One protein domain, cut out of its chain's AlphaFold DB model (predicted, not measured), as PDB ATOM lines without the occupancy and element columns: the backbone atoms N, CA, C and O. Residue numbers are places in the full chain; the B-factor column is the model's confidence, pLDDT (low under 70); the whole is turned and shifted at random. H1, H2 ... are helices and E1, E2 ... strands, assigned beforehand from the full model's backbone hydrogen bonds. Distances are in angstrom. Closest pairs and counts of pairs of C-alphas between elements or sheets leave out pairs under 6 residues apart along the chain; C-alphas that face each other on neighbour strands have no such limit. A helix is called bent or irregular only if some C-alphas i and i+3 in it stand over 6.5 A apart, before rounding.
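This is residues 46 to 223 of the 451 residues of the protein "Carboxylesterase" of Teladorsagia circumcincta (UniProt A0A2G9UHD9). Two lobes make up the domain: one is a small three-stranded sheet with H2 over one face and H1 and H6 farther out, the other a loose group of H3, H4 and H5. The links at residues 123 to 130 and 186 to 206 join them, with 128 to 129 and 194 to 195 paired in parallel. The 178 printed residues, mostly helix by named elements, run H1 E1 H2 E2 H3 H4 H5 H6 E3; the sheet, E1 E2 E3, is parallel. The whole is compact, with a radius of gyration of the C-alphas of 18.1 A and spans of 52 by 39 by 32 A.

E1 is residues 89 to 93, 13.5 A; E2 118 to 122, 13.2 A; E3 219 to 222, ending at C-alpha 222 (8.312, -49.872, 84.371). H2 is 95 to 105, 15.5 A. H1, 62 to 81, 27.8 A, starts at C-alpha 62 (28.923, -37.891, 94.523); it has a kink of 42 degrees near residue 75 and is irregular, with C-alphas 76 and 79 7.6 A apart. H3 is 131 to 144, 20.0 A; H4 159 to 169; H5 174 to 185; H6 207 to 213.

N 90 and O 118 join E1 to E2 within hydrogen-bond range at 2.9 A, as do N 220 and O 119 for E2 and E3 at 3.0 A. E1, H2, E2 form a strand-helix-strand unit, two parallel neighbours with a helix between, its crossover right-handed; E2, H3 to H6, E3 form another. H2 is on the sheet, two layers, at a height of 7.4 A, along the strands. H1 is close to H2 but not clearly touching, C-alphas of Leu 64 and Ile 99 being closest at 7.7 A; so is H6, with Val 105 and Val 211, 7.7 A. H3 touches H5 with residues 141 to 144 alone, at a steep tilt of 59 degrees, opposite ways, C-alphas of Leu 141 and Lys 180 closest at 6.3 A. H4 is close to H3 but not clearly touching, Ala 142 and Ala 165 closest at 6.6 A. Every O i to N i+4 pair is within range in H2 to H6, and 13 of 16 in H1.

The C-alphas of Gly 82 and Thr 149 are farthest apart, 54.4 A. The printed part has no cut; the links H2 to E2, H3 to H4 and H5 to H6 are long. Residues 126 to 127 and 156 to 159 have pLDDT under 70.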
ATOM      1  N   ILE A  46      24.989 -28.815  90.958       95.00
ATOM      2  CA  ILE A  46      26.381 -28.467  91.280       95.00
ATOM      3  C   ILE A  46      26.916 -29.149  92.548       95.00
ATOM      4  O   ILE A  46      28.117 -29.331  92.685       95.00
ATOM      5  N   PHE A  47      26.062 -29.534  93.497       95.38
ATOM      6  CA  PHE A  47      26.518 -30.147  94.748       95.38
ATOM      7  C   PHE A  47      26.769 -31.653  94.620       95.38
ATOM      8  O   PHE A  47      27.433 -32.230  95.484       95.38
ATOM      9  N   GLY A  48      26.223 -32.282  93.574       93.88
ATOM     10  CA  GLY A  48      26.364 -33.708  93.291       93.88
ATOM     11  C   GLY A  48      27.222 -33.998  92.059       93.88
ATOM     12  O   GLY A  48      28.154 -34.788  92.136       93.88
ATOM     13  N   VAL A  49      26.919 -33.369  90.923       92.44
ATOM     14  CA  VAL A  49      27.439 -33.778  89.601       92.44
ATOM     15  C   VAL A  49      28.447 -32.787  89.004       92.44
ATOM     16  O   VAL A  49      28.647 -32.749  87.792       92.44
ATOM     17  N   LEU A  50      29.074 -31.965  89.854       93.50
ATOM     18  CA  LEU A  50      30.253 -31.193  89.463       93.50
ATOM     19  C   LEU A  50      31.435 -32.132  89.188       93.50
ATOM     20  O   LEU A  50      31.643 -33.102  89.909       93.50
ATOM     21  N   GLU A  51      32.229 -31.817  88.173       92.75
ATOM     22  CA  GLU A  51      33.309 -32.686  87.704       92.75
ATOM     23  C   GLU A  51      34.594 -31.885  87.490       92.75
ATOM     24  O   GLU A  51      34.589 -30.793  86.920       92.75
ATOM     25  N   PHE A  52      35.711 -32.460  87.926       91.50
ATOM     26  CA  PHE A  52      37.058 -31.913  87.768       91.50
ATOM     27  C   PHE A  52      37.975 -32.960  87.120       91.50
ATOM     28  O   PHE A  52      37.593 -34.123  86.945       91.50
ATOM     29  N   ALA A  53      39.170 -32.549  86.693       88.75
ATOM     30  CA  ALA A  53      40.137 -33.477  86.117       88.75
ATOM     31  C   ALA A  53      40.824 -34.295  87.222       88.75
ATOM     32  O   ALA A  53      41.008 -35.505  87.064       88.75
ATOM     33  N   ASP A  54      41.130 -33.652  88.352       88.12
ATOM     34  CA  ASP A  54      41.696 -34.285  89.542       88.12
ATOM     35  C   ASP A  54      40.610 -34.783  90.517       88.12
ATOM     36  O   ASP A  54      39.996 -34.026  91.275       88.12
ATOM     37  N   GLU A  55      40.411 -36.100  90.525       86.06
ATOM     38  CA  GLU A  55      39.436 -36.793  91.378       86.06
ATOM     39  C   GLU A  55      39.818 -36.815  92.863       86.06
ATOM     40  O   GLU A  55      38.961 -37.063  93.714       86.06
ATOM     41  N   SER A  56      41.074 -36.506  93.208       88.25
ATOM     42  CA  SER A  56      41.485 -36.354  94.610       88.25
ATOM     43  C   SER A  56      40.923 -35.076  95.250       88.25
ATOM     44  O   SER A  56      40.816 -34.990  96.475       88.25
ATOM     45  N   VAL A  57      40.515 -34.098  94.431       89.62
ATOM     46  CA  VAL A  57      39.887 -32.847  94.882       89.62
ATOM     47  C   VAL A  57      38.376 -33.022  95.063       89.62
ATOM     48  O   VAL A  57      37.808 -32.580  96.072       89.62
ATOM     49  N   VAL A  58      37.727 -33.647  94.076       90.50
ATOM     50  CA  VAL A  58      36.298 -33.981  94.071       90.50
ATOM     51  C   VAL A  58      36.119 -35.355  93.418       90.50
ATOM     52  O   VAL A  58      36.327 -35.467  92.210       90.50
ATOM     53  N   PRO A  59      35.704 -36.388  94.176       91.31
ATOM     54  CA  PRO A  59      35.310 -37.665  93.598       91.31
ATOM     55  C   PRO A  59      34.142 -37.487  92.631       91.31
ATOM     56  O   PRO A  59      33.201 -36.746  92.928       91.31
ATOM     57  N   ARG A  60      34.180 -38.200  91.503       90.25
ATOM     58  CA  ARG A  60      33.067 -38.226  90.548       90.25
ATOM     59  C   ARG A  60      31.809 -38.813  91.179       90.25
ATOM     60  O   ARG A  60      31.882 -39.538  92.172       90.25
ATOM     61  N   ASN A  61      30.653 -38.565  90.564       93.12
ATOM     62  CA  ASN A  61      29.403 -39.259  90.905       93.12
ATOM     63  C   ASN A  61      29.027 -39.215  92.411       93.12
ATOM     64  O   ASN A  61      28.479 -40.183  92.948       93.12
ATOM     65  N   LEU A  62      29.254 -38.084  93.096       94.62
ATOM     66  CA  LEU A  62      28.923 -37.891  94.523       94.62
ATOM     67  C   LEU A  62      27.519 -38.376  94.959       94.62
ATOM     68  O   LEU A  62      27.424 -38.924  96.059       94.62
ATOM     69  N   PRO A  63      26.442 -38.255  94.145       94.19
ATOM     70  CA  PRO A  63      25.119 -38.773  94.491       94.19
ATOM     71  C   PRO A  63      25.098 -40.276  94.773       94.19
ATOM     72  O   PRO A  63      24.306 -40.733  95.592       94.19
ATOM     73  N   LEU A  64      25.962 -41.057  94.115       95.19
ATOM     74  CA  LEU A  64      26.018 -42.504  94.315       95.19
ATOM     75  C   LEU A  64      26.616 -42.827  95.693       95.19
ATOM     76  O   LEU A  64      26.081 -43.679  96.394       95.19
ATOM     77  N   TYR A  65      27.641 -42.090  96.134       96.00
ATOM     78  CA  TYR A  65      28.180 -42.219  97.494       96.00
ATOM     79  C   TYR A  65      27.165 -41.808  98.573       96.00
ATOM     80  O   TYR A  65      27.063 -42.487  99.594       96.00
ATOM     81  N   ASP A  66      26.372 -40.755  98.341       96.75
ATOM     82  CA  ASP A  66      25.291 -40.355  99.260       96.75
ATOM     83  C   ASP A  66      24.244 -41.472  99.423       96.75
ATOM     84  O   ASP A  66      23.787 -41.753 100.531       96.75
ATOM     85  N   ILE A  67      23.876 -42.136  98.322       96.25
ATOM     86  CA  ILE A  67      22.901 -43.236  98.325       96.25
ATOM     87  C   ILE A  67      23.487 -44.497  98.975       96.25
ATOM     88  O   ILE A  67      22.768 -45.169  99.715       96.25
ATOM     89  N   ILE A  68      24.776 -44.802  98.769       96.38
ATOM     90  CA  ILE A  68      25.470 -45.893  99.477       96.38
ATOM     91  C   ILE A  68      25.421 -45.651 100.990       96.38
ATOM     92  O   ILE A  68      24.951 -46.521 101.719       96.38
ATOM     93  N   ALA A  69      25.796 -44.457 101.459       96.19
ATOM     94  CA  ALA A  69      25.732 -44.110 102.881       96.19
ATOM     95  C   ALA A  69      24.296 -44.195 103.443       96.19
ATOM     96  O   ALA A  69      24.086 -44.673 104.561       96.19
ATOM     97  N   GLY A  70      23.290 -43.798 102.656       96.19
ATOM     98  CA  GLY A  70      21.877 -43.977 103.001       96.19
ATOM     99  C   GLY A  70      21.462 -45.450 103.129       96.19
ATOM    100  O   GLY A  70      20.748 -45.808 104.065       96.19
ATOM    101  N   LEU A  71      21.936 -46.325 102.238       96.62
ATOM    102  CA  LEU A  71      21.695 -47.772 102.313       96.62
ATOM    103  C   LEU A  71      22.426 -48.424 103.495       96.62
ATOM    104  O   LEU A  71      21.869 -49.315 104.134       96.62
ATOM    105  N   GLU A  72      23.629 -47.965 103.835       95.56
ATOM    106  CA  GLU A  72      24.348 -48.418 105.031       95.56
ATOM    107  C   GLU A  72      23.631 -48.016 106.324       95.56
ATOM    108  O   GLU A  72      23.532 -48.835 107.243       95.56
ATOM    109  N   MET A  73      23.054 -46.809 106.376       95.38
ATOM    110  CA  MET A  73      22.171 -46.390 107.471       95.38
ATOM    111  C   MET A  73      20.920 -47.278 107.550       95.38
ATOM    112  O   MET A  73      20.564 -47.747 108.628       95.38
ATOM    113  N   VAL A  74      20.264 -47.572 106.421       95.62
ATOM    114  CA  VAL A  74      19.116 -48.499 106.400       95.62
ATOM    115  C   VAL A  74      19.525 -49.879 106.920       95.62
ATOM    116  O   VAL A  74      18.864 -50.414 107.803       95.62
ATOM    117  N   HIS A  75      20.634 -50.444 106.447       92.50
ATOM    118  CA  HIS A  75      21.086 -51.765 106.887       92.50
ATOM    119  C   HIS A  75      21.467 -51.806 108.383       92.50
ATOM    120  O   HIS A  75      21.362 -52.862 109.005       92.50
ATOM    121  N   SER A  76      21.931 -50.700 108.971       94.06
ATOM    122  CA  SER A  76      22.289 -50.642 110.399       94.06
ATOM    123  C   SER A  76      21.094 -50.371 111.318       94.06
ATOM    124  O   SER A  76      21.039 -50.938 112.406       94.06
ATOM    125  N   GLU A  77      20.122 -49.567 110.880       95.25
ATOM    126  CA  GLU A  77      19.061 -49.050 111.756       95.25
ATOM    127  C   GLU A  77      17.673 -49.672 111.514       95.25
ATOM    128  O   GLU A  77      16.830 -49.648 112.411       95.25
ATOM    129  N   VAL A  78      17.374 -50.229 110.329       94.25
ATOM    130  CA  VAL A  78      15.978 -50.550 109.948       94.25
ATOM    131  C   VAL A  78      15.322 -51.639 110.812       94.25
ATOM    132  O   VAL A  78      14.097 -51.636 110.951       94.25
ATOM    133  N   GLU A  79      16.104 -52.514 111.458       94.94
ATOM    134  CA  GLU A  79      15.588 -53.493 112.432       94.94
ATOM    135  C   GLU A  79      14.874 -52.805 113.609       94.94
ATOM    136  O   GLU A  79      13.813 -53.262 114.040       94.94
ATOM    137  N   ALA A  80      15.370 -51.649 114.069       95.12
ATOM    138  CA  ALA A  80      14.745 -50.868 115.142       95.12
ATOM    139  C   ALA A  80      13.372 -50.285 114.746       95.12
ATOM    140  O   ALA A  80      12.565 -49.945 115.613       95.12
ATOM    141  N   PHE A  81      13.086 -50.209 113.443       92.88
ATOM    142  CA  PHE A  81      11.807 -49.770 112.874       92.88
ATOM    143  C   PHE A  81      10.922 -50.947 112.415       92.88
ATOM    144  O   PHE A  81       9.874 -50.723 111.808       92.88
ATOM    145  N   GLY A  82      11.320 -52.195 112.694       91.50
ATOM    146  CA  GLY A  82      10.592 -53.405 112.291       91.50
ATOM    147  C   GLY A  82      10.791 -53.808 110.825       91.50
ATOM    148  O   GLY A  82       9.958 -54.525 110.267       91.50
ATOM    149  N   GLY A  83      11.855 -53.329 110.176       93.62
ATOM    150  CA  GLY A  83      12.277 -53.791 108.854       93.62
ATOM    151  C   GLY A  83      13.276 -54.946 108.931       93.62
ATOM    152  O   GLY A  83      13.818 -55.252 109.987       93.62
ATOM    153  N   ASP A  84      13.532 -55.575 107.785       94.69
ATOM    154  CA  ASP A  84      14.506 -56.662 107.638       94.69
ATOM    155  C   ASP A  84      15.650 -56.180 106.719       94.69
ATOM    156  O   ASP A  84      15.408 -55.973 105.522       94.69
ATOM    157  N   PRO A  85      16.884 -55.987 107.230       94.50
ATOM    158  CA  PRO A  85      18.013 -55.481 106.447       94.50
ATOM    159  C   PRO A  85      18.485 -56.471 105.372       94.50
ATOM    160  O   PRO A  85      19.214 -56.082 104.464       94.50
ATOM    161  N   LYS A  86      18.037 -57.735 105.416       94.75
ATOM    162  CA  LYS A  86      18.296 -58.756 104.382       94.75
ATOM    163  C   LYS A  86      17.218 -58.775 103.293       94.75
ATOM    164  O   LYS A  86      17.232 -59.651 102.426       94.75
ATOM    165  N   ARG A  87      16.246 -57.857 103.358       94.75
ATOM    166  CA  ARG A  87      15.125 -57.729 102.416       94.75
ATOM    167  C   ARG A  87      14.879 -56.277 102.005       94.75
ATOM    168  O   ARG A  87      13.735 -55.828 101.896       94.75
ATOM    169  N   VAL A  88      15.956 -55.549 101.729       96.56
ATOM    170  CA  VAL A  88      15.904 -54.170 101.236       96.56
ATOM    171  C   VAL A  88      15.622 -54.165  99.729       96.56
ATOM    172  O   VAL A  88      16.290 -54.837  98.941       96.56
ATOM    173  N   THR A  89      14.608 -53.396  99.322       96.19
ATOM    174  CA  THR A  89      14.267 -53.148  97.913       96.19
ATOM    175  C   THR A  89      14.614 -51.710  97.555       96.19
ATOM    176  O   THR A  89      13.990 -50.784  98.071       96.19
ATOM    177  N   LEU A  90      15.583 -51.513  96.662       96.56
ATOM    178  CA  LEU A  90      15.970 -50.185  96.192       96.56
ATOM    179  C   LEU A  90      15.008 -49.728  95.079       96.56
ATOM    180  O   LEU A  90      14.836 -50.412  94.070       96.56
ATOM    181  N   MET A  91      14.365 -48.573  95.261       96.06
ATOM    182  CA  MET A  91      13.364 -48.030  94.335       96.06
ATOM    183  C   MET A  91      13.722 -46.604  93.919       96.06
ATOM    184  O   MET A  91      14.088 -45.787  94.758       96.06
ATOM    185  N   GLY A  92      13.545 -46.286  92.637       94.12
ATOM    186  CA  GLY A  92      13.772 -44.941  92.116       94.12
ATOM    187  C   GLY A  92      12.877 -44.616  90.926       94.12
ATOM    188  O   GLY A  92      12.482 -45.507  90.178       94.12
ATOM    189  N   HIS A  93      12.573 -43.328  90.758       93.12
ATOM    190  CA  HIS A  93      11.756 -42.795  89.667       93.12
ATOM    191  C   HIS A  93      12.567 -41.857  88.759       93.12
ATOM    192  O   HIS A  93      13.393 -41.092  89.262       93.12
ATOM    193  N   SER A  94      12.323 -41.873  87.443       91.88
ATOM    194  CA  SER A  94      13.019 -41.023  86.460       91.88
ATOM    195  C   SER A  94      14.545 -41.208  86.536       91.88
ATOM    196  O   SER A  94      15.015 -42.345  86.496       91.88
ATOM    197  N   GLN A  95      15.337 -40.144  86.712       88.44
ATOM    198  CA  GLN A  95      16.786 -40.252  86.943       88.44
ATOM    199  C   GLN A  95      17.128 -41.098  88.187       88.44
ATOM    200  O   GLN A  95      18.127 -41.811  88.184       88.44
ATOM    201  N   GLY A  96      16.278 -41.106  89.219       91.50
ATOM    202  CA  GLY A  96      16.410 -42.043  90.337       91.50
ATOM    203  C   GLY A  96      16.261 -43.499  89.889       91.50
ATOM    204  O   GLY A  96      17.007 -44.356  90.343       91.50
ATOM    205  N   GLY A  97      15.359 -43.783  88.944       92.25
ATOM    206  CA  GLY A  97      15.223 -45.103  88.323       92.25
ATOM    207  C   GLY A  97      16.476 -45.501  87.537       92.25
ATOM    208  O   GLY A  97      16.917 -46.643  87.629       92.25
ATOM    209  N   SER A  98      17.101 -44.551  86.837       91.00
ATOM    210  CA  SER A  98      18.398 -44.749  86.168       91.00
ATOM    211  C   SER A  98      19.509 -45.085  87.163       91.00
ATOM    212  O   SER A  98      20.291 -46.000  86.918       91.00
ATOM    213  N   ILE A  99      19.546 -44.400  88.312       92.50
ATOM    214  CA  ILE A  99      20.488 -44.695  89.399       92.50
ATOM    215  C   ILE A  99      20.242 -46.099  89.980       92.50
ATOM    216  O   ILE A  99      21.199 -46.817  90.243       92.50
ATOM    217  N   VAL A 100      18.989 -46.548  90.106       93.38
ATOM    218  CA  VAL A 100      18.689 -47.930  90.527       93.38
ATOM    219  C   VAL A 100      19.213 -48.963  89.522       93.38
ATOM    220  O   VAL A 100      19.801 -49.964  89.932       93.38
ATOM    221  N   VAL A 101      19.073 -48.719  88.214       89.94
ATOM    222  CA  VAL A 101      19.665 -49.591  87.178       89.94
ATOM    223  C   VAL A 101      21.190 -49.637  87.317       89.94
ATOM    224  O   VAL A 101      21.762 -50.721  87.355       89.94
ATOM    225  N   VAL A 102      21.832 -48.480  87.481       90.06
ATOM    226  CA  VAL A 102      23.283 -48.314  87.703       90.06
ATOM    227  C   VAL A 102      23.780 -49.078  88.930       90.06
ATOM    228  O   VAL A 102      24.764 -49.809  88.841       90.06
ATOM    229  N   PHE A 103      23.067 -48.977  90.054       92.69
ATOM    230  CA  PHE A 103      23.344 -49.739  91.274       92.69
ATOM    231  C   PHE A 103      23.215 -51.251  91.053       92.69
ATOM    232  O   PHE A 103      23.978 -52.019  91.626       92.69
ATOM    233  N   THR A 104      22.271 -51.688  90.213       89.56
ATOM    234  CA  THR A 104      22.041 -53.115  89.929       89.56
ATOM    235  C   THR A 104      23.204 -53.743  89.162       89.56
ATOM    236  O   THR A 104      23.621 -54.853  89.490       89.56
ATOM    237  N   VAL A 105      23.720 -53.045  88.147       85.25
ATOM    238  CA  VAL A 105      24.752 -53.583  87.241       85.25
ATOM    239  C   VAL A 105      26.188 -53.339  87.714       85.25
ATOM    240  O   VAL A 105      27.111 -53.947  87.186       85.25
ATOM    241  N   SER A 106      26.404 -52.463  88.697       88.81
ATOM    242  CA  SER A 106      27.742 -52.186  89.229       88.81
ATOM    243  C   SER A 106      28.287 -53.354  90.056       88.81
ATOM    244  O   SER A 106      27.672 -53.758  91.045       88.81
ATOM    245  N   SER A 107      29.490 -53.827  89.718       85.12
ATOM    246  CA  SER A 107      30.264 -54.771  90.540       85.12
ATOM    247  C   SER A 107      30.958 -54.113  91.748       85.12
ATOM    248  O   SER A 107      31.465 -54.814  92.619       85.12
ATOM    249  N   ILE A 108      30.959 -52.777  91.846       89.69
ATOM    250  CA  ILE A 108      31.681 -52.012  92.883       89.69
ATOM    251  C   ILE A 108      30.765 -51.617  94.046       89.69
ATOM    252  O   ILE A 108      31.186 -51.634  95.201       89.69
ATOM    253  N   ILE A 109      29.523 -51.223  93.747       92.12
ATOM    254  CA  ILE A 109      28.620 -50.574  94.713       92.12
ATOM    255  C   ILE A 109      28.173 -51.520  95.836       92.12
ATOM    256  O   ILE A 109      28.052 -51.094  96.983       92.12
ATOM    257  N   ASP A 110      27.897 -52.784  95.513       92.31
ATOM    258  CA  ASP A 110      27.423 -53.786  96.477       92.31
ATOM    259  C   ASP A 110      27.776 -55.219  96.013       92.31
ATOM    260  O   ASP A 110      26.866 -56.001  95.714       92.31
ATOM    261  N   PRO A 111      29.077 -55.568  95.899       87.50
ATOM    262  CA  PRO A 111      29.544 -56.844  95.339       87.50
ATOM    263  C   PRO A 111      28.973 -58.074  96.059       87.50
ATOM    264  O   PRO A 111      28.653 -59.070  95.418       87.50
ATOM    265  N   ASP A 112      28.784 -57.984  97.378       88.69
ATOM    266  CA  ASP A 112      28.311 -59.089  98.223       88.69
ATOM    267  C   ASP A 112      26.775 -59.117  98.408       88.69
ATOM    268  O   ASP A 112      26.264 -59.888  99.222       88.69
ATOM    269  N   HIS A 113      26.023 -58.277  97.679       89.19
ATOM    270  CA  HIS A 113      24.555 -58.147  97.773       89.19
ATOM    271  C   HIS A 113      24.057 -57.832  99.204       89.19
ATOM    272  O   HIS A 113      22.971 -58.259  99.626       89.19
ATOM    273  N   ARG A 114      24.867 -57.099  99.974       91.25
ATOM    274  CA  ARG A 114      24.605 -56.761 101.374       91.25
ATOM    275  C   ARG A 114      23.601 -55.621 101.482       91.25
ATOM    276  O   ARG A 114      22.696 -55.695 102.306       91.25
ATOM    277  N   LEU A 115      23.746 -54.577 100.668       94.31
ATOM    278  CA  LEU A 115      23.001 -53.323 100.820       94.31
ATOM    279  C   LEU A 115      21.548 -53.407 100.328       94.31
ATOM    280  O   LEU A 115      20.676 -52.760 100.908       94.31
ATOM    281  N   PHE A 116      21.270 -54.178  99.274       95.38
ATOM    282  CA  PHE A 116      19.907 -54.380  98.764       95.38
ATOM    283  C   PHE A 116      19.768 -55.681  97.967       95.38
ATOM    284  O   PHE A 116      20.695 -56.128  97.301       95.38
ATOM    285  N   GLN A 117      18.585 -56.293  97.985       94.62
ATOM    286  CA  GLN A 117      18.362 -57.615  97.382       94.62
ATOM    287  C   GLN A 117      17.419 -57.579  96.173       94.62
ATOM    288  O   GLN A 117      17.391 -58.527  95.392       94.62
ATOM    289  N   GLN A 118      16.642 -56.508  96.004       94.12
ATOM    290  CA  GLN A 118      15.656 -56.358  94.927       94.12
ATOM    291  C   GLN A 118      15.630 -54.913  94.425       94.12
ATOM    292  O   GLN A 118      15.978 -53.998  95.176       94.12
ATOM    293  N   VAL A 119      15.188 -54.696  93.184       95.69
ATOM    294  CA  VAL A 119      15.144 -53.354  92.585       95.69
ATOM    295  C   VAL A 119      13.846 -53.034  91.843       95.69
ATOM    296  O   VAL A 119      13.255 -53.883  91.170       95.69
ATOM    297  N   LEU A 120      13.418 -51.774  91.954       96.25
ATOM    298  CA  LEU A 120      12.256 -51.195  91.278       96.25
ATOM    299  C   LEU A 120      12.691 -49.937  90.506       96.25
ATOM    300  O   LEU A 120      12.801 -48.848  91.074       96.25
ATOM    301  N   ALA A 121      12.939 -50.091  89.206       94.06
ATOM    302  CA  ALA A 121      13.298 -48.995  88.309       94.06
ATOM    303  C   ALA A 121      12.032 -48.436  87.641       94.06
ATOM    304  O   ALA A 121      11.501 -49.020  86.692       94.06
ATOM    305  N   LEU A 122      11.528 -47.311  88.151       94.06
ATOM    306  CA  LEU A 122      10.306 -46.675  87.664       94.06
ATOM    307  C   LEU A 122      10.655 -45.570  86.661       94.06
ATOM    308  O   LEU A 122      11.300 -44.581  87.007       94.06
ATOM    309  N   SER A 123      10.230 -45.730  85.413       92.12
ATOM    310  CA  SER A 123      10.465 -44.784  84.316       92.12
ATOM    311  C   SER A 123      11.934 -44.343  84.161       92.12
ATOM    312  O   SER A 123      12.201 -43.143  84.109       92.12
ATOM    313  N   PRO A 124      12.916 -45.271  84.129       89.81
ATOM    314  CA  PRO A 124      14.330 -44.910  84.073       89.81
ATOM    315  C   PRO A 124      14.669 -44.172  82.770       89.81
ATOM    316  O   PRO A 124      14.469 -44.687  81.671       89.81
ATOM    317  N   ALA A 125      15.239 -42.976  82.900       80.81
ATOM    318  CA  ALA A 125      15.741 -42.173  81.790       80.81
ATOM    319  C   ALA A 125      17.275 -42.221  81.805       80.81
ATOM    320  O   ALA A 125      17.913 -41.432  82.501       80.81
ATOM    321  N   ILE A 126      17.873 -43.204  81.126       68.56
ATOM    322  CA  ILE A 126      19.321 -43.465  81.196       68.56
ATOM    323  C   ILE A 126      20.091 -42.305  80.535       68.56
ATOM    324  O   ILE A 126      20.244 -42.258  79.315       68.56
ATOM    325  N   ASN A 127      20.553 -41.352  81.351       69.94
ATOM    326  CA  ASN A 127      21.173 -40.091  80.944       69.94
ATOM    327  C   ASN A 127      22.649 -40.006  81.375       69.94
ATOM    328  O   ASN A 127      23.032 -39.173  82.199       69.94
ATOM    329  N   TYR A 128      23.498 -40.858  80.793       81.56
ATOM    330  CA  TYR A 128      24.948 -40.733  80.961       81.56
ATOM    331  C   TYR A 128      25.456 -39.407  80.377       81.56
ATOM    332  O   TYR A 128      25.089 -39.016  79.263       81.56
ATOM    333  N   ARG A 129      26.338 -38.725  81.108       87.00
ATOM    334  CA  ARG A 129      27.043 -37.526  80.651       87.00
ATOM    335  C   ARG A 129      28.484 -37.860  80.280       87.00
ATOM    336  O   ARG A 129      29.148 -38.677  80.912       87.00
ATOM    337  N   ILE A 130      28.978 -37.196  79.236       87.44
ATOM    338  CA  ILE A 130      30.380 -37.288  78.825       87.44
ATOM    339  C   ILE A 130      31.210 -36.498  79.843       87.44
ATOM    340  O   ILE A 130      31.014 -35.287  79.968       87.44
ATOM    341  N   ARG A 131      32.142 -37.160  80.545       88.81
ATOM    342  CA  ARG A 131      32.953 -36.559  81.625       88.81
ATOM    343  C   ARG A 131      33.595 -35.230  81.214       88.81
ATOM    344  O   ARG A 131      33.479 -34.250  81.938       88.81
ATOM    345  N   SER A 132      34.210 -35.165  80.029       89.25
ATOM    346  CA  SER A 132      34.837 -33.933  79.522       89.25
ATOM    347  C   SER A 132      33.868 -32.752  79.467       89.25
ATOM    348  O   SER A 132      34.240 -31.643  79.834       89.25
ATOM    349  N   ASN A 133      32.616 -32.989  79.070       90.88
ATOM    350  CA  ASN A 133      31.611 -31.936  78.969       90.88
ATOM    351  C   ASN A 133      31.188 -31.458  80.364       90.88
ATOM    352  O   ASN A 133      30.996 -30.264  80.557       90.88
ATOM    353  N   MET A 134      31.093 -32.365  81.342       92.94
ATOM    354  CA  MET A 134      30.795 -32.005  82.733       92.94
ATOM    355  C   MET A 134      31.926 -31.187  83.366       92.94
ATOM    356  O   MET A 134      31.646 -30.206  84.054       92.94
ATOM    357  N   ILE A 135      33.190 -31.514  83.070       92.88
ATOM    358  CA  ILE A 135      34.345 -30.695  83.477       92.88
ATOM    359  C   ILE A 135      34.254 -29.299  82.845       92.88
ATOM    360  O   ILE A 135      34.416 -28.300  83.542       92.88
ATOM    361  N   ASP A 136      33.942 -29.202  81.549       93.06
ATOM    362  CA  ASP A 136      33.835 -27.910  80.856       93.06
ATOM    363  C   ASP A 136      32.672 -27.050  81.381       93.06
ATOM    364  O   ASP A 136      32.828 -25.839  81.549       93.06
ATOM    365  N   ILE A 137      31.529 -27.663  81.710       94.88
ATOM    366  CA  ILE A 137      30.387 -26.993  82.357       94.88
ATOM    367  C   ILE A 137      30.758 -26.539  83.776       94.88
ATOM    368  O   ILE A 137      30.460 -25.403  84.152       94.88
ATOM    369  N   THR A 138      31.463 -27.373  84.545       95.31
ATOM    370  CA  THR A 138      31.908 -27.050  85.911       95.31
ATOM    371  C   THR A 138      32.900 -25.885  85.910       95.31
ATOM    372  O   THR A 138      32.722 -24.923  86.660       95.31
ATOM    373  N   TRP A 139      33.887 -25.897  85.010       95.19
ATOM    374  CA  TRP A 139      34.821 -24.782  84.807       95.19
ATOM    375  C   TRP A 139      34.120 -23.510  84.326       95.19
ATOM    376  O   TRP A 139      34.455 -22.406  84.769       95.19
ATOM    377  N   ARG A 140      33.104 -23.642  83.466       95.56
ATOM    378  CA  ARG A 140      32.294 -22.505  83.029       95.56
ATOM    379  C   ARG A 140      31.500 -21.887  84.183       95.56
ATOM    380  O   ARG A 140      31.437 -20.660  84.270       95.56
ATOM    381  N   LEU A 141      30.930 -22.703  85.067       96.81
ATOM    382  CA  LEU A 141      30.229 -22.230  86.260       96.81
ATOM    383  C   LEU A 141      31.199 -21.574  87.242       96.81
ATOM    384  O   LEU A 141      30.942 -20.456  87.683       96.81
ATOM    385  N   ALA A 142      32.344 -22.204  87.517       96.94
ATOM    386  CA  ALA A 142      33.380 -21.642  88.380       96.94
ATOM    387  C   ALA A 142      33.817 -20.242  87.917       96.94
ATOM    388  O   ALA A 142      33.982 -19.347  88.745       96.94
ATOM    389  N   HIS A 143      33.894 -20.010  86.605       96.50
ATOM    390  CA  HIS A 143      34.145 -18.683  86.046       96.50
ATOM    391  C   HIS A 143      32.988 -17.695  86.277       96.50
ATOM    392  O   HIS A 143      33.222 -16.560  86.685       96.50
ATOM    393  N   GLU A 144      31.733 -18.109  86.068       94.75
ATOM    394  CA  GLU A 144      30.546 -17.263  86.310       94.75
ATOM    395  C   GLU A 144      30.281 -16.988  87.809       94.75
ATOM    396  O   GLU A 144      29.558 -16.044  88.151       94.75
ATOM    397  N   ALA A 145      30.911 -17.762  88.697       96.50
ATOM    398  CA  ALA A 145      31.011 -17.540  90.141       96.50
ATOM    399  C   ALA A 145      32.284 -16.769  90.570       96.50
ATOM    400  O   ALA A 145      32.509 -16.571  91.761       96.50
ATOM    401  N   GLY A 146      33.136 -16.337  89.629       96.75
ATOM    402  CA  GLY A 146      34.362 -15.574  89.914       96.75
ATOM    403  C   GLY A 146      35.531 -16.389  90.488       96.75
ATOM    404  O   GLY A 146      36.531 -15.810  90.906       96.75
ATOM    405  N   CYS A 147      35.434 -17.720  90.493       97.06
ATOM    406  CA  CYS A 147      36.430 -18.628  91.063       97.06
ATOM    407  C   CYS A 147      37.557 -19.034  90.106       97.06
ATOM    408  O   CYS A 147      38.542 -19.625  90.549       97.06
ATOM    409  N   THR A 148      37.445 -18.719  88.815       94.75
ATOM    410  CA  THR A 148      38.484 -18.988  87.809       94.75
ATOM    411  C   THR A 148      38.657 -17.797  86.866       94.75
ATOM    412  O   THR A 148      37.705 -17.095  86.517       94.75
ATOM    413  N   THR A 149      39.887 -17.570  86.404       90.75
ATOM    414  CA  THR A 149      40.212 -16.491  85.451       90.75
ATOM    415  C   THR A 149      39.728 -16.784  84.029       90.75
ATOM    416  O   THR A 149      39.511 -15.860  83.248       90.75
ATOM    417  N   SER A 150      39.530 -18.064  83.700       89.44
ATOM    418  CA  SER A 150      39.106 -18.554  82.390       89.44
ATOM    419  C   SER A 150      37.800 -19.336  82.490       89.44
ATOM    420  O   SER A 150      37.618 -20.163  83.383       89.44
ATOM    421  N   ARG A 151      36.927 -19.122  81.501       87.88
ATOM    422  CA  ARG A 151      35.698 -19.900  81.263       87.88
ATOM    423  C   ARG A 151      35.938 -21.290  80.664       87.88
ATOM    424  O   ARG A 151      34.987 -22.046  80.507       87.88
ATOM    425  N   PHE A 152      37.164 -21.552  80.223       89.38
ATOM    426  CA  PHE A 152      37.620 -22.812  79.645       89.38
ATOM    427  C   PHE A 152      38.582 -23.481  80.623       89.38
ATOM    428  O   PHE A 152      39.413 -22.778  81.211       89.38
ATOM    429  N   ARG A 153      38.507 -24.811  80.750       87.00
ATOM    430  CA  ARG A 153      39.467 -25.573  81.553       87.00
ATOM    431  C   ARG A 153      40.899 -25.440  81.001       87.00
ATOM    432  O   ARG A 153      41.058 -25.262  79.788       87.00
ATOM    433  N   PRO A 154      41.939 -25.554  81.842       82.19
ATOM    434  CA  PRO A 154      43.323 -25.637  81.387       82.19
ATOM    435  C   PRO A 154      43.560 -26.876  80.509       82.19
ATOM    436  O   PRO A 154      43.042 -27.953  80.792       82.19
ATOM    437  N   ASP A 155      44.401 -26.742  79.479       71.38
ATOM    438  CA  ASP A 155      44.844 -27.863  78.620       71.38
ATOM    439  C   ASP A 155      45.694 -28.891  79.398       71.38
ATOM    440  O   ASP A 155      45.741 -30.078  79.085       71.38
ATOM    441  N   ARG A 156      46.328 -28.433  80.484       66.75
ATOM    442  CA  ARG A 156      46.915 -29.269  81.532       66.75
ATOM    443  C   ARG A 156      46.427 -28.762  82.877       66.75
ATOM    444  O   ARG A 156      46.967 -27.789  83.392       66.75
ATOM    445  N   SER A 157      45.418 -29.417  83.437       60.56
ATOM    446  CA  SER A 157      44.973 -29.195  84.811       60.56
ATOM    447  C   SER A 157      46.098 -29.570  85.778       60.56
ATOM    448  O   SER A 157      46.333 -30.751  86.047       60.56
ATOM    449  N   ALA A 158      46.819 -28.579  86.301       64.25
ATOM    450  CA  ALA A 158      47.638 -28.804  87.482       64.25
ATOM    451  C   ALA A 158      46.694 -29.101  88.668       64.25
ATOM    452  O   ALA A 158      45.742 -28.341  88.848       64.25
ATOM    453  N   PRO A 159      46.951 -30.124  89.510       68.88
ATOM    454  CA  PRO A 159      46.148 -30.438  90.706       68.88
ATOM    455  C   PRO A 159      45.775 -29.223  91.572       68.88
ATOM    456  O   PRO A 159      44.677 -29.117  92.116       68.88
ATOM    457  N   SER A 160      46.680 -28.242  91.646       78.19
ATOM    458  CA  SER A 160      46.473 -26.975  92.347       78.19
ATOM    459  C   SER A 160      45.341 -26.107  91.788       78.19
ATOM    460  O   SER A 160      44.754 -25.340  92.544       78.19
ATOM    461  N   GLU A 161      45.046 -26.162  90.490       86.88
ATOM    462  CA  GLU A 161      44.024 -25.315  89.860       86.88
ATOM    463  C   GLU A 161      42.609 -25.806  90.171       86.88
ATOM    464  O   GLU A 161      41.792 -25.014  90.644       86.88
ATOM    465  N   ASP A 162      42.358 -27.110  90.023       91.00
ATOM    466  CA  ASP A 162      41.099 -27.745  90.433       91.00
ATOM    467  C   ASP A 162      40.870 -27.541  91.946       91.00
ATOM    468  O   ASP A 162      39.800 -27.090  92.370       91.00
ATOM    469  N   ALA A 163      41.908 -27.744  92.770       92.69
ATOM    470  CA  ALA A 163      41.854 -27.494  94.213       92.69
ATOM    471  C   ALA A 163      41.523 -26.032  94.568       92.69
ATOM    472  O   ALA A 163      40.705 -25.785  95.460       92.69
ATOM    473  N   ASN A 164      42.108 -25.059  93.863       94.06
ATOM    474  CA  ASN A 164      41.831 -23.637  94.072       94.06
ATOM    475  C   ASN A 164      40.400 -23.261  93.656       94.06
ATOM    476  O   ASN A 164      39.716 -22.552  94.402       94.06
ATOM    477  N   ALA A 165      39.926 -23.759  92.509       94.56
ATOM    478  CA  ALA A 165      38.561 -23.530  92.037       94.56
ATOM    479  C   ALA A 165      37.533 -24.068  93.047       94.56
ATOM    480  O   ALA A 165      36.623 -23.343  93.453       94.56
ATOM    481  N   VAL A 166      37.727 -25.293  93.542       95.31
ATOM    482  CA  VAL A 166      36.866 -25.924  94.557       95.31
ATOM    483  C   VAL A 166      36.934 -25.196  95.904       95.31
ATOM    484  O   VAL A 166      35.902 -24.976  96.543       95.31
ATOM    485  N   ALA A 167      38.121 -24.765  96.340       96.94
ATOM    486  CA  ALA A 167      38.291 -23.989  97.571       96.94
ATOM    487  C   ALA A 167      37.646 -22.592  97.506       96.94
ATOM    488  O   ALA A 167      37.291 -22.036  98.550       96.94
ATOM    489  N   CYS A 168      37.486 -22.025  96.308       97.81
ATOM    490  CA  CYS A 168      36.688 -20.824  96.084       97.81
ATOM    491  C   CYS A 168      35.186 -21.136  96.048       97.81
ATOM    492  O   CYS A 168      34.438 -20.519  96.801       97.81
ATOM    493  N   LEU A 169      34.747 -22.128  95.262       97.56
ATOM    494  CA  LEU A 169      33.333 -22.508  95.135       97.56
ATOM    495  C   LEU A 169      32.690 -22.822  96.494       97.56
ATOM    496  O   LEU A 169      31.574 -22.390  96.755       97.56
ATOM    497  N   ARG A 170      33.423 -23.478  97.406       97.00
ATOM    498  CA  ARG A 170      32.987 -23.748  98.794       97.00
ATOM    499  C   ARG A 170      32.730 -22.495  99.654       97.00
ATOM    500  O   ARG A 170      32.231 -22.638 100.767       97.00
ATOM    501  N   LYS A 171      33.095 -21.296  99.186       98.06
ATOM    502  CA  LYS A 171      32.865 -19.998  99.855       98.06
ATOM    503  C   LYS A 171      31.765 -19.165  99.190       98.06
ATOM    504  O   LYS A 171      31.379 -18.144  99.752       98.06
ATOM    505  N   VAL A 172      31.301 -19.562  98.004       97.19
ATOM    506  CA  VAL A 172      30.190 -18.907  97.302       97.19
ATOM    507  C   VAL A 172      28.880 -19.356  97.948       97.19
ATOM    508  O   VAL A 172      28.760 -20.499  98.391       97.19
ATOM    509  N   ASP A 173      27.892 -18.464  98.016       95.38
ATOM    510  CA  ASP A 173      26.578 -18.821  98.541       95.38
ATOM    511  C   ASP A 173      25.912 -19.909  97.677       95.38
ATOM    512  O   ASP A 173      25.928 -19.861  96.443       95.38
ATOM    513  N   ALA A 174      25.296 -20.898  98.329       90.62
ATOM    514  CA  ALA A 174      24.707 -22.051  97.651       90.62
ATOM    515  C   ALA A 174      23.598 -21.664  96.652       90.62
ATOM    516  O   ALA A 174      23.391 -22.346  95.648       90.62
ATOM    517  N   LEU A 175      22.888 -20.565  96.901       88.00
ATOM    518  CA  LEU A 175      21.777 -20.099  96.075       88.00
ATOM    519  C   LEU A 175      22.290 -19.278  94.894       88.00
ATOM    520  O   LEU A 175      21.700 -19.340  93.815       88.00
ATOM    521  N   GLU A 176      23.409 -18.568  95.065       88.69
ATOM    522  CA  GLU A 176      24.141 -17.992  93.939       88.69
ATOM    523  C   GLU A 176      24.653 -19.100  93.006       88.69
ATOM    524  O   GLU A 176      24.428 -19.018  91.799       88.69
ATOM    525  N   LEU A 177      25.254 -20.169  93.537       93.75
ATOM    526  CA  LEU A 177      25.710 -21.306  92.724       93.75
ATOM    527  C   LEU A 177      24.564 -21.964  91.939       93.75
ATOM    528  O   LEU A 177      24.707 -22.210  90.739       93.75
ATOM    529  N   LEU A 178      23.405 -22.174  92.575       90.75
ATOM    530  CA  LEU A 178      22.195 -22.662  91.901       90.75
ATOM    531  C   LEU A 178      21.682 -21.687  90.829       90.75
ATOM    532  O   LEU A 178      21.220 -22.127  89.779       90.75
ATOM    533  N   ALA A 179      21.798 -20.374  91.042       84.69
ATOM    534  CA  ALA A 179      21.446 -19.378  90.032       84.69
ATOM    535  C   ALA A 179      22.371 -19.428  88.804       84.69
ATOM    536  O   ALA A 179      21.888 -19.351  87.671       84.69
ATOM    537  N   LYS A 180      23.689 -19.600  89.002       89.88
ATOM    538  CA  LYS A 180      24.638 -19.784  87.885       89.88
ATOM    539  C   LYS A 180      24.352 -21.088  87.142       89.88
ATOM    540  O   LYS A 180      24.254 -21.061  85.918       89.88
ATOM    541  N   GLN A 181      24.140 -22.196  87.864       93.31
ATOM    542  CA  GLN A 181      23.701 -23.468  87.276       93.31
ATOM    543  C   GLN A 181      22.455 -23.262  86.410       93.31
ATOM    544  O   GLN A 181      22.464 -23.623  85.237       93.31
ATOM    545  N   ARG A 182      21.410 -22.627  86.950       86.75
ATOM    546  CA  ARG A 182      20.152 -22.430  86.227       86.75
ATOM    547  C   ARG A 182      20.338 -21.626  84.938       86.75
ATOM    548  O   ARG A 182      19.821 -22.005  83.891       86.75
ATOM    549  N   SER A 183      21.139 -20.563  84.994       85.50
ATOM    550  CA  SER A 183      21.487 -19.766  83.814       85.50
ATOM    551  C   SER A 183      22.262 -20.566  82.756       85.50
ATOM    552  O   SER A 183      22.159 -20.269  81.563       85.50
ATOM    553  N   LEU A 184      23.062 -21.559  83.155       85.94
ATOM    554  CA  LEU A 184      23.769 -22.460  82.236       85.94
ATOM    555  C   LEU A 184      22.811 -23.485  81.613       85.94
ATOM    556  O   LEU A 184      22.834 -23.669  80.394       85.94
ATOM    557  N   GLU A 185      21.915 -24.074  82.406       86.50
ATOM    558  CA  GLU A 185      20.872 -25.001  81.940       86.50
ATOM    559  C   GLU A 185      19.953 -24.360  80.892       86.50
ATOM    560  O   GLU A 185      19.656 -24.976  79.870       86.50
ATOM    561  N   GLU A 186      19.566 -23.097  81.089       82.19
ATOM    562  CA  GLU A 186      18.760 -22.310  80.137       82.19
ATOM    563  C   GLU A 186      19.490 -22.043  78.807       82.19
ATOM    564  O   GLU A 186      18.853 -21.810  77.781       82.19
ATOM    565  N   ARG A 187      20.824 -22.159  78.789       84.38
ATOM    566  CA  ARG A 187      21.671 -22.149  77.582       84.38
ATOM    567  C   ARG A 187      21.966 -23.559  77.039       84.38
ATOM    568  O   ARG A 187      22.807 -23.703  76.154       84.38
ATOM    569  N   GLY A 188      21.310 -24.596  77.563       83.19
ATOM    570  CA  GLY A 188      21.487 -25.999  77.171       83.19
ATOM    571  C   GLY A 188      22.658 -26.726  77.845       83.19
ATOM    572  O   GLY A 188      22.909 -27.888  77.530       83.19
ATOM    573  N   MET A 189      23.371 -26.085  78.777       87.81
ATOM    574  CA  MET A 189      24.446 -26.710  79.562       87.81
ATOM    575  C   MET A 189      23.853 -27.360  80.816       87.81
ATOM    576  O   MET A 189      23.886 -26.791  81.905       87.81
ATOM    577  N   LEU A 190      23.257 -28.539  80.631       88.38
ATOM    578  CA  LEU A 190      22.628 -29.310  81.702       88.38
ATOM    579  C   LEU A 190      23.673 -29.876  82.672       88.38
ATOM    580  O   LEU A 190      24.660 -30.469  82.238       88.38
ATOM    581  N   MET A 191      23.429 -29.712  83.975       89.25
ATOM    582  CA  MET A 191      24.273 -30.248  85.046       89.25
ATOM    583  C   MET A 191      23.483 -31.261  85.884       89.25
ATOM    584  O   MET A 191      23.073 -31.016  87.018       89.25
ATOM    585  N   ASP A 192      23.238 -32.402  85.252       88.00
ATOM    586  CA  ASP A 192      22.446 -33.546  85.703       88.00
ATOM    587  C   ASP A 192      23.140 -34.868  85.300       88.00
ATOM    588  O   ASP A 192      24.295 -34.877  84.874       88.00
ATOM    589  N   GLY A 193      22.423 -35.993  85.399       86.75
ATOM    590  CA  GLY A 193      22.932 -37.308  85.000       86.75
ATOM    591  C   GLY A 193      24.061 -37.844  85.885       86.75
ATOM    592  O   GLY A 193      24.248 -37.415  87.021       86.75
ATOM    593  N   ILE A 194      24.777 -38.834  85.360       88.00
ATOM    594  CA  ILE A 194      25.966 -39.450  85.970       88.00
ATOM    595  C   ILE A 194      27.048 -39.633  84.905       88.00
ATOM    596  O   ILE A 194      26.733 -39.735  83.713       88.00
ATOM    597  N   VAL A 195      28.312 -39.706  85.309       89.06
ATOM    598  CA  VAL A 195      29.435 -39.981  84.403       89.06
ATOM    599  C   VAL A 195      29.880 -41.438  84.516       89.06
ATOM    600  O   VAL A 195      29.745 -42.070  85.562       89.06
ATOM    601  N   TYR A 196      30.433 -41.980  83.430       86.19
ATOM    602  CA  TYR A 196      31.147 -43.256  83.484       86.19
ATOM    603  C   TYR A 196      32.365 -43.106  84.412       86.19
ATOM    604  O   TYR A 196      33.066 -42.093  84.326       86.19
ATOM    605  N   GLY A 197      32.566 -44.068  85.314       87.38
ATOM    606  CA  GLY A 197      33.613 -44.045  86.339       87.38
ATOM    607  C   GLY A 197      33.141 -44.457  87.737       87.38
ATOM    608  O   GLY A 197      31.974 -44.829  87.913       87.38
ATOM    609  N   PRO A 198      34.016 -44.389  88.754       88.62
ATOM    610  CA  PRO A 198      33.680 -44.773  90.122       88.62
ATOM    611  C   PRO A 198      32.537 -43.928  90.729       88.62
ATOM    612  O   PRO A 198      32.323 -42.785  90.314       88.62
ATOM    613  N   PRO A 199      31.765 -44.471  91.691       91.12
ATOM    614  CA  PRO A 199      31.731 -45.872  92.108       91.12
ATOM    615  C   PRO A 199      30.872 -46.744  91.173       91.12
ATOM    616  O   PRO A 199      30.630 -47.895  91.492       91.12
ATOM    617  N   PHE A 200      30.378 -46.234  90.036       88.69
ATOM    618  CA  PHE A 200      29.540 -47.012  89.115       88.69
ATOM    619  C   PHE A 200      30.335 -48.135  88.428       88.69
ATOM    620  O   PHE A 200      29.894 -49.283  88.441       88.69
ATOM    621  N   VAL A 201      31.499 -47.828  87.857       86.25
ATOM    622  CA  VAL A 201      32.279 -48.771  87.039       86.25
ATOM    623  C   VAL A 201      33.774 -48.451  87.090       86.25
ATOM    624  O   VAL A 201      34.159 -47.289  87.221       86.25
ATOM    625  N   ASN A 202      34.620 -49.479  86.986       82.69
ATOM    626  CA  ASN A 202      36.067 -49.319  86.870       82.69
ATOM    627  C   ASN A 202      36.386 -48.960  85.416       82.69
ATOM    628  O   ASN A 202      36.046 -49.713  84.508       82.69
ATOM    629  N   GLU A 203      37.032 -47.820  85.183       76.38
ATOM    630  CA  GLU A 203      37.282 -47.316  83.822       76.38
ATOM    631  C   GLU A 203      38.210 -48.187  82.980       76.38
ATOM    632  O   GLU A 203      38.096 -48.184  81.757       76.38
ATOM    633  N   ASP A 204      39.077 -48.957  83.635       78.75
ATOM    634  CA  ASP A 204      40.007 -49.876  82.983       78.75
ATOM    635  C   ASP A 204      39.365 -51.225  82.599       78.75
ATOM    636  O   ASP A 204      40.012 -52.026  81.923       78.75
ATOM    637  N   LEU A 205      38.116 -51.502  83.011       74.75
ATOM    638  CA  LEU A 205      37.414 -52.732  82.630       74.75
ATOM    639  C   LEU A 205      36.822 -52.625  81.212       74.75
ATOM    640  O   LEU A 205      36.059 -51.692  80.934       74.75
ATOM    641  N   PRO A 206      37.092 -53.605  80.326       74.44
ATOM    642  CA  PRO A 206      36.342 -53.798  79.090       74.44
ATOM    643  C   PRO A 206      34.835 -53.918  79.344       74.44
ATOM    644  O   PRO A 206      34.390 -54.408  80.384       74.44
ATOM    645  N   ILE A 207      34.026 -53.503  78.364       73.81
ATOM    646  CA  ILE A 207      32.562 -53.541  78.490       73.81
ATOM    647  C   ILE A 207      32.038 -54.982  78.581       73.81
ATOM    648  O   ILE A 207      31.027 -55.239  79.231       73.81
ATOM    649  N   GLU A 208      32.747 -55.926  77.963       73.56
ATOM    650  CA  GLU A 208      32.488 -57.360  78.035       73.56
ATOM    651  C   GLU A 208      32.633 -57.877  79.471       73.56
ATOM    652  O   GLU A 208      31.736 -58.556  79.971       73.56
ATOM    653  N   ASP A 209      33.720 -57.500  80.149       75.75
ATOM    654  CA  ASP A 209      33.999 -57.908  81.526       75.75
ATOM    655  C   ASP A 209      33.009 -57.245  82.496       75.75
ATOM    656  O   ASP A 209      32.425 -57.931  83.330       75.75
ATOM    657  N   PHE A 210      32.689 -55.959  82.311       76.56
ATOM    658  CA  PHE A 210      31.634 -55.274  83.073       76.56
ATOM    659  C   PHE A 210      30.266 -55.980  82.978       76.56
ATOM    660  O   PHE A 210      29.570 -56.132  83.983       76.56
ATOM    661  N   VAL A 211      29.871 -56.448  81.788       71.88
ATOM    662  CA  VAL A 211      28.612 -57.197  81.607       71.88
ATOM    663  C   VAL A 211      28.666 -58.569  82.290       71.88
ATOM    664  O   VAL A 211      27.644 -59.024  82.804       71.88
ATOM    665  N   MET A 212      29.830 -59.219  82.323       76.94
ATOM    666  CA  MET A 212      30.023 -60.522  82.972       76.94
ATOM    667  C   MET A 212      30.137 -60.430  84.504       76.94
ATOM    668  O   MET A 212      29.715 -61.356  85.195       76.94
ATOM    669  N   GLU A 213      30.669 -59.327  85.036       78.38
ATOM    670  CA  GLU A 213      30.761 -59.036  86.475       78.38
ATOM    671  C   GLU A 213      29.463 -58.457  87.072       78.38
ATOM    672  O   GLU A 213      29.304 -58.420  88.294       78.38
ATOM    673  N   SER A 214      28.528 -58.002  86.231       78.44
ATOM    674  CA  SER A 214      27.261 -57.395  86.654       78.44
ATOM    675  C   SER A 214      26.442 -58.314  87.568       78.44
ATOM    676  O   SER A 214      26.047 -59.422  87.195       78.44
ATOM    677  N   SER A 215      26.065 -57.802  88.741       73.50
ATOM    678  CA  SER A 215      25.307 -58.564  89.733       73.50
ATOM    679  C   SER A 215      23.866 -58.867  89.283       73.50
ATOM    680  O   SER A 215      23.092 -57.972  88.938       73.50
ATOM    681  N   ALA A 216      23.460 -60.140  89.297       81.88
ATOM    682  CA  ALA A 216      22.093 -60.530  88.948       81.88
ATOM    683  C   ALA A 216      21.142 -60.330  90.143       81.88
ATOM    684  O   ALA A 216      21.276 -61.001  91.169       81.88
ATOM    685  N   ARG A 217      20.143 -59.444  90.008       89.56
ATOM    686  CA  ARG A 217      19.128 -59.175  91.048       89.56
ATOM    687  C   ARG A 217      17.703 -59.211  90.479       89.56
ATOM    688  O   ARG A 217      17.500 -58.812  89.331       89.56
ATOM    689  N   PRO A 218      16.689 -59.640  91.256       93.31
ATOM    690  CA  PRO A 218      15.286 -59.489  90.880       93.31
ATOM    691  C   PRO A 218      14.924 -58.016  90.646       93.31
ATOM    692  O   PRO A 218      14.984 -57.198  91.567       93.31
ATOM    693  N   MET A 219      14.519 -57.704  89.416       92.88
ATOM    694  CA  MET A 219      14.219 -56.351  88.953       92.88
ATOM    695  C   MET A 219      12.801 -56.263  88.394       92.88
ATOM    696  O   MET A 219      12.405 -57.077  87.559       92.88
ATOM    697  N   ILE A 220      12.061 -55.230  88.800       93.81
ATOM    698  CA  ILE A 220      10.903 -54.740  88.046       93.81
ATOM    699  C   ILE A 220      11.310 -53.419  87.396       93.81
ATOM    700  O   ILE A 220      11.784 -52.505  88.068       93.81
ATOM    701  N   CYS A 221      11.112 -53.330  86.084       91.69
ATOM    702  CA  CYS A 221      11.295 -52.111  85.307       91.69
ATOM    703  C   CYS A 221       9.937 -51.681  84.753       91.69
ATOM    704  O   CYS A 221       9.202 -52.521  84.226       91.69
ATOM    705  N   THR A 222       9.586 -50.404  84.875       91.19
ATOM    706  CA  THR A 222       8.312 -49.872  84.371       91.19
ATOM    707  C   THR A 222       8.519 -48.591  83.578       91.19
ATOM    708  O   THR A 222       9.489 -47.873  83.791       91.19
ATOM    709  N   LEU A 223       7.568 -48.273  82.707       88.44
ATOM    710  CA  LEU A 223       7.460 -47.008  81.976       88.44
ATOM    711  C   LEU A 223       5.998 -46.554  82.048       88.44
ATOM    712  O   LEU A 223       5.099 -47.399  82.130       88.44
TER     713      LEU A 223